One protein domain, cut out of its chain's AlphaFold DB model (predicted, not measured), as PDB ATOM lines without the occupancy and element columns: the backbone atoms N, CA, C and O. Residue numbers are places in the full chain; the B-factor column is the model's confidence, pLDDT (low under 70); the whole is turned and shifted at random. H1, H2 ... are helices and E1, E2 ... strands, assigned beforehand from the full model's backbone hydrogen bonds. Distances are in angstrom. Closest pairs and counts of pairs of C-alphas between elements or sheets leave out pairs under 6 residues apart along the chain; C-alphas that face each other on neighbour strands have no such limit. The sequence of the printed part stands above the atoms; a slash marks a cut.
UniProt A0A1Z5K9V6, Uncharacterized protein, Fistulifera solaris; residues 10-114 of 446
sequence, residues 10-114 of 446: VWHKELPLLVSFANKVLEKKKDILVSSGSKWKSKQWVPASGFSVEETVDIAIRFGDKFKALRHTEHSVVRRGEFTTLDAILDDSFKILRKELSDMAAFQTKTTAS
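AT A GLANCE: This is residues 10 to 114 of the 446 residues of an uncharacterized protein of Fistulifera solaris (UniProt A0A1Z5K9V6). Long helices H1 and H3 lie side by side. H2 crosses H1 and meets H3 with residues 53 to 56 alone, residues 68 to 73 stick out, and E1 and E2 form a parallel sheet at one end. The 105-residue printed part, mostly helix, spans 52 by 31 by 18 A and is only just compact, with a C-alpha radius of gyration of 15.5 A.

HOW THE PARTS SIT: E1, residues 10 to 12, is parallel to E2, residues 75 to 78; N 11 and O 76 are 2.9 A apart. H1, residues 15 to 36, touches H2, residues 53 to 72, at a steep tilt, 53 degrees, and H3, residues 84 to 114, at a shallow tilt, 22 degrees; the closest C-alphas are 22 and 57, 5.0 A, and 25 and 101, 6.2 A. H1 has every O i to N i+4 pair within hydrogen-bond range, H2 15 of 16, H3 26 of 27.

IN THESE COORDINATES: E1 begins at C-alpha 10, (193.806, 153.256, 141.966); H3 ends at C-alpha 114, (175.282, 109.686, 130.973).

THE WHOLE: The H1 to H2 link is long; 30 printed residues have pLDDT under 70, among them residues 70 to 78.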
ATOM      1  N   VAL A  10     194.601 153.222 143.202       59.41
ATOM      2  CA  VAL A  10     193.806 153.256 141.966       59.41
ATOM      3  C   VAL A  10     193.215 151.878 141.670       59.41
ATOM      4  O   VAL A  10     193.948 150.915 141.463       59.41
ATOM      5  N   TRP A  11     191.885 151.785 141.589       69.50
ATOM      6  CA  TRP A  11     191.170 150.553 141.236       69.50
ATOM      7  C   TRP A  11     190.473 150.688 139.892       69.50
ATOM      8  O   TRP A  11     189.711 151.630 139.683       69.50
ATOM      9  N   HIS A  12     190.621 149.702 139.009       75.31
ATOM     10  CA  HIS A  12     189.728 149.605 137.857       75.31
ATOM     11  C   HIS A  12     188.340 149.114 138.285       75.31
ATOM     12  O   HIS A  12     188.212 148.127 139.015       75.31
ATOM     13  N   LYS A  13     187.296 149.792 137.795       77.50
ATOM     14  CA  LYS A  13     185.874 149.552 138.096       77.50
ATOM     15  C   LYS A  13     185.437 148.086 137.953       77.50
ATOM     16  O   LYS A  13     184.481 147.677 138.608       77.50
ATOM     17  N   GLU A  14     186.092 147.299 137.100       76.25
ATOM     18  CA  GLU A  14     185.711 145.912 136.811       76.25
ATOM     19  C   GLU A  14     186.451 144.861 137.660       76.25
ATOM     20  O   GLU A  14     186.067 143.691 137.632       76.25
ATOM     21  N   LEU A  15     187.426 145.245 138.497       76.06
ATOM     22  CA  LEU A  15     188.107 144.308 139.407       76.06
ATOM     23  C   LEU A  15     187.140 143.537 140.336       76.06
ATOM     24  O   LEU A  15     187.280 142.317 140.427       76.06
ATOM     25  N   PRO A  16     186.098 144.139 140.952       77.44
ATOM     26  CA  PRO A  16     185.118 143.381 141.741       77.44
ATOM     27  C   PRO A  16     184.351 142.325 140.925       77.44
ATOM     28  O   PRO A  16     183.973 141.276 141.451       77.44
ATOM     29  N   LEU A  17     184.145 142.570 139.625       78.88
ATOM     30  CA  LEU A  17     183.527 141.601 138.720       78.88
ATOM     31  C   LEU A  17     184.507 140.465 138.387       78.88
ATOM     32  O   LEU A  17     184.099 139.305 138.392       78.88
ATOM     33  N   LEU A  18     185.791 140.770 138.168       81.38
ATOM     34  CA  LEU A  18     186.846 139.767 137.974       81.38
ATOM     35  C   LEU A  18     186.952 138.828 139.186       81.38
ATOM     36  O   LEU A  18     186.900 137.608 139.029       81.38
ATOM     37  N   VAL A  19     187.006 139.398 140.395       81.69
ATOM     38  CA  VAL A  19     187.009 138.663 141.673       81.69
ATOM     39  C   VAL A  19     185.795 137.730 141.768       81.69
ATOM     40  O   VAL A  19     185.935 136.568 142.153       81.69
ATOM     41  N   SER A  20     184.605 138.200 141.378       81.06
ATOM     42  CA  SER A  20     183.378 137.390 141.362       81.06
ATOM     43  C   SER A  20     183.468 136.206 140.384       81.06
ATOM     44  O   SER A  20     183.167 135.069 140.756       81.06
ATOM     45  N   PHE A  21     183.971 136.427 139.162       77.50
ATOM     46  CA  PHE A  21     184.206 135.353 138.189       77.50
ATOM     47  C   PHE A  21     185.231 134.319 138.690       77.50
ATOM     48  O   PHE A  21     184.990 133.119 138.552       77.50
ATOM     49  N   ALA A  22     186.331 134.753 139.315       85.38
ATOM     50  CA  ALA A  22     187.358 133.863 139.858       85.38
ATOM     51  C   ALA A  22     186.839 132.999 141.024       85.38
ATOM     52  O   ALA A  22     187.020 131.779 141.018       85.38
ATOM     53  N   ASN A  23     186.108 133.594 141.974       84.75
ATOM     54  CA  ASN A  23     185.460 132.850 143.062       84.75
ATOM     55  C   ASN A  23     184.466 131.809 142.523       84.75
ATOM     56  O   ASN A  23     184.469 130.664 142.972       84.75
ATOM     57  N   LYS A  24     183.676 132.162 141.502       86.06
ATOM     58  CA  LYS A  24     182.727 131.241 140.857       86.06
ATOM     59  C   LYS A  24     183.410 130.090 140.107       86.06
ATOM     60  O   LYS A  24     182.848 129.000 140.002       86.06
ATOM     61  N   VAL A  25     184.630 130.300 139.600       87.12
ATOM     62  CA  VAL A  25     185.461 129.219 139.046       87.12
ATOM     63  C   VAL A  25     185.945 128.277 140.153       87.12
ATOM     64  O   VAL A  25     185.862 127.064 139.978       87.12
ATOM     65  N   LEU A  26     186.387 128.798 141.303       90.19
ATOM     66  CA  LEU A  26     186.790 127.974 142.455       90.19
ATOM     67  C   LEU A  26     185.619 127.162 143.032       90.19
ATOM     68  O   LEU A  26     185.772 125.965 143.280       90.19
ATOM     69  N   GLU A  27     184.446 127.783 143.174       89.62
ATOM     70  CA  GLU A  27     183.183 127.137 143.552       89.62
ATOM     71  C   GLU A  27     182.869 125.964 142.610       89.62
ATOM     72  O   GLU A  27     182.819 124.815 143.046       89.62
ATOM     73  N   LYS A  28     182.807 126.209 141.294       86.50
ATOM     74  CA  LYS A  28     182.562 125.163 140.287       86.50
ATOM     75  C   LYS A  28     183.617 124.049 140.276       86.50
ATOM     76  O   LYS A  28     183.255 122.882 140.114       86.50
ATOM     77  N   LYS A  29     184.905 124.366 140.468       91.00
ATOM     78  CA  LYS A  29     185.973 123.354 140.588       91.00
ATOM     79  C   LYS A  29     185.771 122.474 141.832       91.00
ATOM     80  O   LYS A  29     186.015 121.267 141.763       91.00
ATOM     81  N   LYS A  30     185.271 123.043 142.937       90.56
ATOM     82  CA  LYS A  30     184.909 122.317 144.165       90.56
ATOM     83  C   LYS A  30     183.640 121.475 143.987       90.56
ATOM     84  O   LYS A  30     183.652 120.307 144.366       90.56
ATOM     85  N   ASP A  31     182.600 122.005 143.342       87.31
ATOM     86  CA  ASP A  31     181.374 121.266 143.007       87.31
ATOM     87  C   ASP A  31     181.672 120.028 142.161       87.31
ATOM     88  O   ASP A  31     181.146 118.947 142.424       87.31
ATOM     89  N   ILE A  32     182.525 120.163 141.140       86.50
ATOM     90  CA  ILE A  32     182.933 119.043 140.283       86.50
ATOM     91  C   ILE A  32     183.690 117.990 141.100       86.50
ATOM     92  O   ILE A  32     183.389 116.803 140.967       86.50
ATOM     93  N   LEU A  33     184.598 118.396 141.992       88.38
ATOM     94  CA  LEU A  33     185.306 117.465 142.873       88.38
ATOM     95  C   LEU A  33     184.344 116.708 143.806       88.38
ATOM     96  O   LEU A  33     184.458 115.491 143.930       88.38
ATOM     97  N   VAL A  34     183.371 117.397 144.411       88.00
ATOM     98  CA  VAL A  34     182.378 116.792 145.319       88.00
ATOM     99  C   VAL A  34     181.397 115.875 144.577       88.00
ATOM    100  O   VAL A  34     181.075 114.800 145.073       88.00
ATOM    101  N   SER A  35     180.933 116.266 143.387       84.19
ATOM    102  CA  SER A  35     179.908 115.526 142.628       84.19
ATOM    103  C   SER A  35     180.447 114.387 141.755       84.19
ATOM    104  O   SER A  35     179.692 113.476 141.425       84.19
ATOM    105  N   SER A  36     181.729 114.417 141.371       83.81
ATOM    106  CA  SER A  36     182.341 113.411 140.481       83.81
ATOM    107  C   SER A  36     183.563 112.694 141.067       83.81
ATOM    108  O   SER A  36     184.178 111.874 140.383       83.81
ATOM    109  N   GLY A  37     183.983 113.046 142.288       82.75
ATOM    110  CA  GLY A  37     185.231 112.574 142.903       82.75
ATOM    111  C   GLY A  37     186.512 113.015 142.176       82.75
ATOM    112  O   GLY A  37     187.611 112.678 142.607       82.75
ATOM    113  N   SER A  38     186.394 113.757 141.070       80.50
ATOM    114  CA  SER A  38     187.487 114.035 140.139       80.50
ATOM    115  C   SER A  38     187.906 115.502 140.207       80.50
ATOM    116  O   SER A  38     187.083 116.401 140.036       80.50
ATOM    117  N   LYS A  39     189.203 115.771 140.407       86.50
ATOM    118  CA  LYS A  39     189.735 117.141 140.350       86.50
ATOM    119  C   LYS A  39     189.676 117.657 138.910       86.50
ATOM    120  O   LYS A  39     190.371 117.137 138.036       86.50
ATOM    121  N   TRP A  40     188.885 118.703 138.680       86.25
ATOM    122  CA  TRP A  40     188.897 119.429 137.413       86.25
ATOM    123  C   TRP A  40     190.291 120.012 137.139       86.25
ATOM    124  O   TRP A  40     190.921 120.589 138.028       86.25
ATOM    125  N   LYS A  41     190.757 119.873 135.896       86.31
ATOM    126  CA  LYS A  41     191.948 120.542 135.364       86.31
ATOM    127  C   LYS A  41     191.501 121.419 134.202       86.31
ATOM    128  O   LYS A  41     190.816 120.908 133.312       86.31
ATOM    129  N   SER A  42     191.897 122.691 134.198       84.50
ATOM    130  CA  SER A  42     191.631 123.545 133.044       84.50
ATOM    131  C   SER A  42     192.352 123.024 131.794       84.50
ATOM    132  O   SER A  42     193.331 122.277 131.861       84.50
ATOM    133  N   LYS A  43     191.834 123.433 130.637       82.56
ATOM    134  CA  LYS A  43     192.505 123.366 129.329       82.56
ATOM    135  C   LYS A  43     192.517 124.735 128.641       82.56
ATOM    136  O   LYS A  43     192.818 124.818 127.453       82.56
ATOM    137  N   GLN A  44     192.108 125.776 129.362       77.94
ATOM    138  CA  GLN A  44     192.004 127.131 128.860       77.94
ATOM    139  C   GLN A  44     193.282 127.896 129.207       77.94
ATOM    140  O   GLN A  44     193.800 127.815 130.319       77.94
ATOM    141  N   TRP A  45     193.769 128.627 128.216       75.81
ATOM    142  CA  TRP A  45     194.905 129.539 128.262       75.81
ATOM    143  C   TRP A  45     194.599 130.665 127.275       75.81
ATOM    144  O   TRP A  45     193.814 130.453 126.341       75.81
ATOM    145  N   VAL A  46     195.183 131.847 127.454       65.12
ATOM    146  CA  VAL A  46     195.034 132.923 126.467       65.12
ATOM    147  C   VAL A  46     196.303 133.075 125.627       65.12
ATOM    148  O   VAL A  46     197.327 133.483 126.166       65.12
ATOM    149  N   PRO A  47     196.258 132.850 124.299       56.16
ATOM    150  CA  PRO A  47     197.453 132.969 123.460       56.16
ATOM    151  C   PRO A  47     198.050 134.379 123.356       56.16
ATOM    152  O   PRO A  47     199.209 134.510 122.983       56.16
ATOM    153  N   ALA A  48     197.274 135.427 123.648       55.69
ATOM    154  CA  ALA A  48     197.719 136.821 123.549       55.69
ATOM    155  C   ALA A  48     198.493 137.311 124.788       55.69
ATOM    156  O   ALA A  48     199.369 138.158 124.660       55.69
ATOM    157  N   SER A  49     198.177 136.773 125.969       58.75
ATOM    158  CA  SER A  49     198.726 137.196 127.268       58.75
ATOM    159  C   SER A  49     199.417 136.063 128.046       58.75
ATOM    160  O   SER A  49     199.951 136.291 129.125       58.75
ATOM    161  N   GLY A  50     199.426 134.837 127.516       64.19
ATOM    162  CA  GLY A  50     200.102 133.664 128.084       64.19
ATOM    163  C   GLY A  50     199.385 133.000 129.265       64.19
ATOM    164  O   GLY A  50     199.544 131.796 129.455       64.19
ATOM    165  N   PHE A  51     198.569 133.744 130.018       65.25
ATOM    166  CA  PHE A  51     197.971 133.282 131.274       65.25
ATOM    167  C   PHE A  51     197.127 132.003 131.146       65.25
ATOM    168  O   PHE A  51     196.260 131.867 130.273       65.25
ATOM    169  N   SER A  52     197.327 131.099 132.105       83.12
ATOM    170  CA  SER A  52     196.417 130.002 132.438       83.12
ATOM    171  C   SER A  52     195.225 130.479 133.281       83.12
ATOM    172  O   SER A  52     195.229 131.568 133.865       83.12
ATOM    173  N   VAL A  53     194.191 129.638 133.402       86.00
ATOM    174  CA  VAL A  53     193.080 129.893 134.340       86.00
ATOM    175  C   VAL A  53     193.575 129.945 135.779       86.00
ATOM    176  O   VAL A  53     193.102 130.771 136.551       86.00
ATOM    177  N   GLU A  54     194.487 129.055 136.154       86.56
ATOM    178  CA  GLU A  54     195.031 128.954 137.504       86.56
ATOM    179  C   GLU A  54     195.726 130.259 137.939       86.56
ATOM    180  O   GLU A  54     195.392 130.781 139.003       86.56
ATOM    181  N   GLU A  55     196.582 130.842 137.095       81.12
ATOM    182  CA  GLU A  55     197.208 132.154 137.345       81.12
ATOM    183  C   GLU A  55     196.173 133.286 137.355       81.12
ATOM    184  O   GLU A  55     196.164 134.110 138.267       81.12
ATOM    185  N   THR A  56     195.248 133.295 136.385       82.06
ATOM    186  CA  THR A  56     194.180 134.310 136.304       82.06
ATOM    187  C   THR A  56     193.316 134.323 137.570       82.06
ATOM    188  O   THR A  56     192.926 135.386 138.055       82.06
ATOM    189  N   VAL A  57     193.010 133.144 138.125       85.06
ATOM    190  CA  VAL A  57     192.246 133.001 139.371       85.06
ATOM    191  C   VAL A  57     193.066 133.466 140.572       85.06
ATOM    192  O   VAL A  57     192.538 134.236 141.368       85.06
ATOM    193  N   ASP A  58     194.325 133.046 140.710       83.25
ATOM    194  CA  ASP A  58     195.185 133.457 141.831       83.25
ATOM    195  C   ASP A  58     195.377 134.983 141.870       83.25
ATOM    196  O   ASP A  58     195.071 135.625 142.876       83.25
ATOM    197  N   ILE A  59     195.742 135.592 140.736       74.50
ATOM    198  CA  ILE A  59     195.868 137.051 140.584       74.50
ATOM    199  C   ILE A  59     194.556 137.753 140.977       74.50
ATOM    200  O   ILE A  59     194.567 138.696 141.773       74.50
ATOM    201  N   ALA A  60     193.410 137.272 140.485       78.81
ATOM    202  CA  ALA A  60     192.107 137.843 140.816       78.81
ATOM    203  C   ALA A  60     191.748 137.716 142.309       78.81
ATOM    204  O   ALA A  60     191.187 138.654 142.874       78.81
ATOM    205  N   ILE A  61     192.072 136.600 142.972       82.75
ATOM    206  CA  ILE A  61     191.837 136.439 144.416       82.75
ATOM    207  C   ILE A  61     192.759 137.361 145.225       82.75
ATOM    208  O   ILE A  61     192.258 138.076 146.091       82.75
ATOM    209  N   ARG A  62     194.051 137.461 144.880       76.81
ATOM    210  CA  ARG A  62     194.995 138.403 145.514       76.81
ATOM    211  C   ARG A  62     194.517 139.857 145.411       76.81
ATOM    212  O   ARG A  62     194.559 140.581 146.406       76.81
ATOM    213  N   PHE A  63     193.999 140.282 144.253       71.00
ATOM    214  CA  PHE A  63     193.348 141.594 144.111       71.00
ATOM    215  C   PHE A  63     192.097 141.724 144.989       71.00
ATOM    216  O   PHE A  63     191.898 142.762 145.619       71.00
ATOM    217  N   GLY A  64     191.270 140.679 145.067       70.81
ATOM    218  CA  GLY A  64     190.075 140.649 145.912       70.81
ATOM    219  C   GLY A  64     190.372 140.760 147.409       70.81
ATOM    220  O   GLY A  64     189.613 141.405 148.128       70.81
ATOM    221  N   ASP A  65     191.475 140.177 147.880       77.38
ATOM    222  CA  ASP A  65     191.893 140.251 149.282       77.38
ATOM    223  C   ASP A  65     192.592 141.579 149.610       77.38
ATOM    224  O   ASP A  65     192.248 142.198 150.620       77.38
ATOM    225  N   LYS A  66     193.441 142.111 148.712       69.44
ATOM    226  CA  LYS A  66     193.929 143.502 148.818       69.44
ATOM    227  C   LYS A  66     192.761 144.503 148.856       69.44
ATOM    228  O   LYS A  66     192.771 145.410 149.683       69.44
ATOM    229  N   PHE A  67     191.716 144.313 148.044       67.31
ATOM    230  CA  PHE A  67     190.520 145.171 148.050       67.31
ATOM    231  C   PHE A  67     189.717 145.096 149.362       67.31
ATOM    232  O   PHE A  67     189.159 146.103 149.795       67.31
ATOM    233  N   LYS A  68     189.666 143.935 150.033       71.62
ATOM    234  CA  LYS A  68     189.039 143.813 151.365       71.62
ATOM    235  C   LYS A  68     189.824 144.583 152.426       71.62
ATOM    236  O   LYS A  68     189.208 145.293 153.214       71.62
ATOM    237  N   ALA A  69     191.153 144.460 152.432       70.44
ATOM    238  CA  ALA A  69     192.023 145.170 153.373       70.44
ATOM    239  C   ALA A  69     191.944 146.697 153.180       70.44
ATOM    240  O   ALA A  69     191.780 147.447 154.137       70.44
ATOM    241  N   LEU A  70     191.958 147.149 151.924       64.62
ATOM    242  CA  LEU A  70     191.947 148.561 151.528       64.62
ATOM    243  C   LEU A  70     190.527 149.145 151.376       64.62
ATOM    244  O   LEU A  70     190.330 150.212 150.793       64.62
ATOM    245  N   ARG A  71     189.505 148.474 151.924       62.72
ATOM    246  CA  ARG A  71     188.099 148.909 151.839       62.72
ATOM    247  C   ARG A  71     187.809 150.202 152.615       62.72
ATOM    248  O   ARG A  71     186.803 150.857 152.351       62.72
ATOM    249  N   HIS A  72     188.673 150.548 153.570       67.31
ATOM    250  CA  HIS A  72     188.530 151.710 154.454       67.31
ATOM    251  C   HIS A  72     189.458 152.884 154.091       67.31
ATOM    252  O   HIS A  72     189.314 153.960 154.664       67.31
ATOM    253  N   THR A  73     190.374 152.707 153.136       64.62
ATOM    254  CA  THR A  73     191.248 153.773 152.616       64.62
ATOM    255  C   THR A  73     190.588 154.524 151.458       64.62
ATOM    256  O   THR A  73     189.902 153.912 150.633       64.62
ATOM    257  N   GLU A  74     190.829 155.835 151.355       56.56
ATOM    258  CA  GLU A  74     190.441 156.612 150.171       56.56
ATOM    259  C   GLU A  74     191.121 156.061 148.911       56.56
ATOM    260  O   GLU A  74     192.283 155.655 148.933       56.56
ATOM    261  N   HIS A  75     190.378 156.021 147.805       62.34
ATOM    262  CA  HIS A  75     190.847 155.409 146.570       62.34
ATOM    263  C   HIS A  75     190.163 155.996 145.331       62.34
ATOM    264  O   HIS A  75     188.981 156.343 145.345       62.34
ATOM    265  N   SER A  76     190.914 156.077 144.234       61.75
ATOM    266  CA  SER A  76     190.416 156.513 142.929       61.75
ATOM    267  C   SER A  76     189.862 155.331 142.136       61.75
ATOM    268  O   SER A  76     190.475 154.264 142.090       61.75
ATOM    269  N   VAL A  77     188.716 155.519 141.472       64.88
ATOM    270  CA  VAL A  77     188.110 154.501 140.597       64.88
ATOM    271  C   VAL A  77     188.305 154.878 139.132       64.88
ATOM    272  O   VAL A  77     187.714 155.840 138.644       64.88
ATOM    273  N   VAL A  78     189.102 154.065 138.449       68.38
ATOM    274  CA  VAL A  78     189.422 154.127 137.021       68.38
ATOM    275  C   VAL A  78     188.411 153.338 136.186       68.38
ATOM    276  O   VAL A  78     187.836 152.344 136.645       68.38
ATOM    277  N   ARG A  79     188.185 153.767 134.945       76.75
ATOM    278  CA  ARG A  79     187.263 153.149 133.977       76.75
ATOM    279  C   ARG A  79     187.977 152.710 132.694       76.75
ATOM    280  O   ARG A  79     189.103 153.108 132.415       76.75
ATOM    281  N   ARG A  80     187.274 151.909 131.884       72.69
ATOM    282  CA  ARG A  80     187.724 151.522 130.538       72.69
ATOM    283  C   ARG A  80     188.067 152.732 129.675       72.69
ATOM    284  O   ARG A  80     187.324 153.711 129.664       72.69
ATOM    285  N   GLY A  81     189.158 152.620 128.924       66.69
ATOM    286  CA  GLY A  81     189.710 153.670 128.072       66.69
ATOM    287  C   GLY A  81     190.690 154.606 128.785       66.69
ATOM    288  O   GLY A  81     191.363 155.382 128.115       66.69
ATOM    289  N   GLU A  82     190.811 154.533 130.115       66.06
ATOM    290  CA  GLU A  82     191.778 155.337 130.876       66.06
ATOM    291  C   GLU A  82     193.149 154.631 130.982       66.06
ATOM    292  O   GLU A  82     194.173 155.307 131.024       66.06
ATOM    293  N   PHE A  83     193.186 153.288 130.966       68.31
ATOM    294  CA  PHE A  83     194.409 152.470 131.048       68.31
ATOM    295  C   PHE A  83     194.322 151.245 130.115       68.31
ATOM    296  O   PHE A  83     193.996 150.138 130.541       68.31
ATOM    297  N   THR A  84     194.651 151.431 128.834       68.88
ATOM    298  CA  THR A  84     194.466 150.429 127.763       68.88
ATOM    299  C   THR A  84     195.146 149.077 128.020       68.88
ATOM    300  O   THR A  84     194.564 148.037 127.712       68.88
ATOM    301  N   THR A  85     196.337 149.055 128.628       65.81
ATOM    302  CA  THR A  85     197.026 147.808 129.016       65.81
ATOM    303  C   THR A  85     196.245 147.028 130.076       65.81
ATOM    304  O   THR A  85     196.119 145.810 129.986       65.81
ATOM    305  N   LEU A  86     195.680 147.730 131.065       66.25
ATOM    306  CA  LEU A  86     194.885 147.119 132.131       66.25
ATOM    307  C   LEU A  86     193.534 146.625 131.596       66.25
ATOM    308  O   LEU A  86     193.102 145.534 131.957       66.25
ATOM    309  N   ASP A  87     192.914 147.375 130.680       72.25
ATOM    310  CA  ASP A  87     191.706 146.947 129.966       72.25
ATOM    311  C   ASP A  87     191.936 145.649 129.174       72.25
ATOM    312  O   ASP A  87     191.124 144.729 129.258       72.25
ATOM    313  N   ALA A  88     193.064 145.534 128.461       71.00
ATOM    314  CA  ALA A  88     193.416 144.332 127.704       71.00
ATOM    315  C   ALA A  88     193.638 143.106 128.612       71.00
ATOM    316  O   ALA A  88     193.097 142.032 128.339       71.00
ATOM    317  N   ILE A  89     194.372 143.274 129.721       73.69
ATOM    318  CA  ILE A  89     194.573 142.221 130.734       73.69
ATOM    319  C   ILE A  89     193.227 141.784 131.329       73.69
ATOM    320  O   ILE A  89     192.979 140.586 131.485       73.69
ATOM    321  N   LEU A  90     192.332 142.731 131.628       78.12
ATOM    322  CA  LEU A  90     190.997 142.442 132.151       78.12
ATOM    323  C   LEU A  90     190.120 141.709 131.133       78.12
ATOM    324  O   LEU A  90     189.451 140.748 131.508       78.12
ATOM    325  N   ASP A  91     190.128 142.100 129.859       82.69
ATOM    326  CA  ASP A  91     189.326 141.438 128.824       82.69
ATOM    327  C   ASP A  91     189.783 140.007 128.544       82.69
ATOM    328  O   ASP A  91     188.939 139.108 128.456       82.69
ATOM    329  N   ASP A  92     191.091 139.755 128.484       80.94
ATOM    330  CA  ASP A  92     191.620 138.394 128.381       80.94
ATOM    331  C   ASP A  92     191.307 137.563 129.643       80.94
ATOM    332  O   ASP A  92     190.850 136.420 129.533       80.94
ATOM    333  N   SER A  93     191.422 138.159 130.836       81.06
ATOM    334  CA  SER A  93     191.044 137.514 132.104       81.06
ATOM    335  C   SER A  93     189.545 137.178 132.166       81.06
ATOM    336  O   SER A  93     189.140 136.093 132.590       81.06
ATOM    337  N   PHE A  94     188.677 138.068 131.685       82.94
ATOM    338  CA  PHE A  94     187.245 137.798 131.596       82.94
ATOM    339  C   PHE A  94     186.921 136.722 130.559       82.94
ATOM    340  O   PHE A  94     186.063 135.871 130.798       82.94
ATOM    341  N   LYS A  95     187.590 136.747 129.408       84.88
ATOM    342  CA  LYS A  95     187.437 135.785 128.310       84.88
ATOM    343  C   LYS A  95     187.806 134.370 128.755       84.88
ATOM    344  O   LYS A  95     187.005 133.458 128.542       84.88
ATOM    345  N   ILE A  96     188.936 134.188 129.445       86.88
ATOM    346  CA  ILE A  96     189.361 132.871 129.937       86.88
ATOM    347  C   ILE A  96     188.451 132.352 131.065       86.88
ATOM    348  O   ILE A  96     187.980 131.216 130.985       86.88
ATOM    349  N   LEU A  97     188.088 133.185 132.051       84.19
ATOM    350  CA  LEU A  97     187.209 132.774 133.158       84.19
ATOM    351  C   LEU A  97     185.781 132.447 132.684       84.19
ATOM    352  O   LEU A  97     185.198 131.451 133.117       84.19
ATOM    353  N   ARG A  98     185.216 133.228 131.750       86.12
ATOM    354  CA  ARG A  98     183.911 132.920 131.128       86.12
ATOM    355  C   ARG A  98     183.964 131.609 130.338       86.12
ATOM    356  O   ARG A  98     183.009 130.831 130.394       86.12
ATOM    357  N   LYS A  99     185.068 131.336 129.632       87.12
ATOM    358  CA  LYS A  99     185.244 130.099 128.859       87.12
ATOM    359  C   LYS A  99     185.391 128.868 129.759       87.12
ATOM    360  O   LYS A  99     184.738 127.861 129.496       87.12
ATOM    361  N   GLU A 100     186.161 128.968 130.841       90.12
ATOM    362  CA  GLU A 100     186.303 127.921 131.862       90.12
ATOM    363  C   GLU A 100     184.951 127.585 132.523       90.12
ATOM    364  O   GLU A 100     184.580 126.414 132.616       90.12
ATOM    365  N   LEU A 101     184.164 128.596 132.923       85.31
ATOM    366  CA  LEU A 101     182.815 128.385 133.475       85.31
ATOM    367  C   LEU A 101     181.874 127.682 132.483       85.31
ATOM    368  O   LEU A 101     181.081 126.832 132.893       85.31
ATOM    369  N   SER A 102     181.968 128.022 131.194       87.12
ATOM    370  CA  SER A 102     181.189 127.388 130.125       87.12
ATOM    371  C   SER A 102     181.563 125.911 129.950       87.12
ATOM    372  O   SER A 102     180.686 125.047 129.911       87.12
ATOM    373  N   ASP A 103     182.860 125.591 129.951       85.44
ATOM    374  CA  ASP A 103     183.343 124.213 129.816       85.44
ATOM    375  C   ASP A 103     182.997 123.353 131.042       85.44
ATOM    376  O   ASP A 103     182.583 122.202 130.887       85.44
ATOM    377  N   MET A 104     183.073 123.914 132.254       85.06
ATOM    378  CA  MET A 104     182.621 123.242 133.479       85.06
ATOM    379  C   MET A 104     181.105 122.990 133.484       85.06
ATOM    380  O   MET A 104     180.659 121.926 133.917       85.06
ATOM    381  N   ALA A 105     180.297 123.919 132.960       83.31
ATOM    382  CA  ALA A 105     178.861 123.698 132.783       83.31
ATOM    383  C   ALA A 105     178.573 122.600 131.739       83.31
ATOM    384  O   ALA A 105     177.751 121.716 131.985       83.31
ATOM    385  N   ALA A 106     179.293 122.603 130.612       81.44
ATOM    386  CA  ALA A 106     179.185 121.588 129.561       81.44
ATOM    387  C   ALA A 106     179.716 120.200 129.978       81.44
ATOM    388  O   ALA A 106     179.367 119.195 129.355       81.44
ATOM    389  N   PHE A 107     180.554 120.124 131.014       80.25
ATOM    390  CA  PHE A 107     180.927 118.870 131.668       80.25
ATOM    391  C   PHE A 107     179.790 118.356 132.556       80.25
ATOM    392  O   PHE A 107     179.333 117.232 132.359       80.25
ATOM    393  N   GLN A 108     179.271 119.195 133.461       73.69
ATOM    394  CA  GLN A 108     178.204 118.808 134.394       73.69
ATOM    395  C   GLN A 108     176.940 118.292 133.679       73.69
ATOM    396  O   GLN A 108     176.352 117.310 134.132       73.69
ATOM    397  N   THR A 109     176.550 118.878 132.538       73.56
ATOM    398  CA  THR A 109     175.400 118.399 131.741       73.56
ATOM    399  C   THR A 109     175.652 117.068 131.028       73.56
ATOM    400  O   THR A 109     174.728 116.270 130.884       73.56
ATOM    401  N   LYS A 110     176.892 116.780 130.610       68.75
ATOM    402  CA  LYS A 110     177.257 115.467 130.050       68.75
ATOM    403  C   LYS A 110     177.240 114.386 131.126       68.75
ATOM    404  O   LYS A 110     176.711 113.305 130.885       68.75
ATOM    405  N   THR A 111     177.758 114.684 132.318       61.38
ATOM    406  CA  THR A 111     177.772 113.738 133.442       61.38
ATOM    407  C   THR A 111     176.355 113.347 133.874       61.38
ATOM    408  O   THR A 111     176.095 112.162 134.068       61.38
ATOM    409  N   THR A 112     175.412 114.295 133.959       60.50
ATOM    410  CA  THR A 112     174.008 113.973 134.278       60.50
ATOM    411  C   THR A 112     173.286 113.245 133.145       60.50
ATOM    412  O   THR A 112     172.511 112.331 133.428       60.50
ATOM    413  N   ALA A 113     173.568 113.563 131.876       60.22
ATOM    414  CA  ALA A 113     173.028 112.814 130.740       60.22
ATOM    415  C   ALA A 113     173.470 111.336 130.765       60.22
ATOM    416  O   ALA A 113     172.622 110.446 130.746       60.22
ATOM    417  N   SER A 114     174.771 111.063 130.908       56.34
ATOM    418  CA  SER A 114     175.282 109.686 130.973       56.34
ATOM    419  C   SER A 114     174.835 108.933 132.234       56.34
ATOM    420  O   SER A 114     174.590 107.732 132.165       56.34
TER     421      SER A 114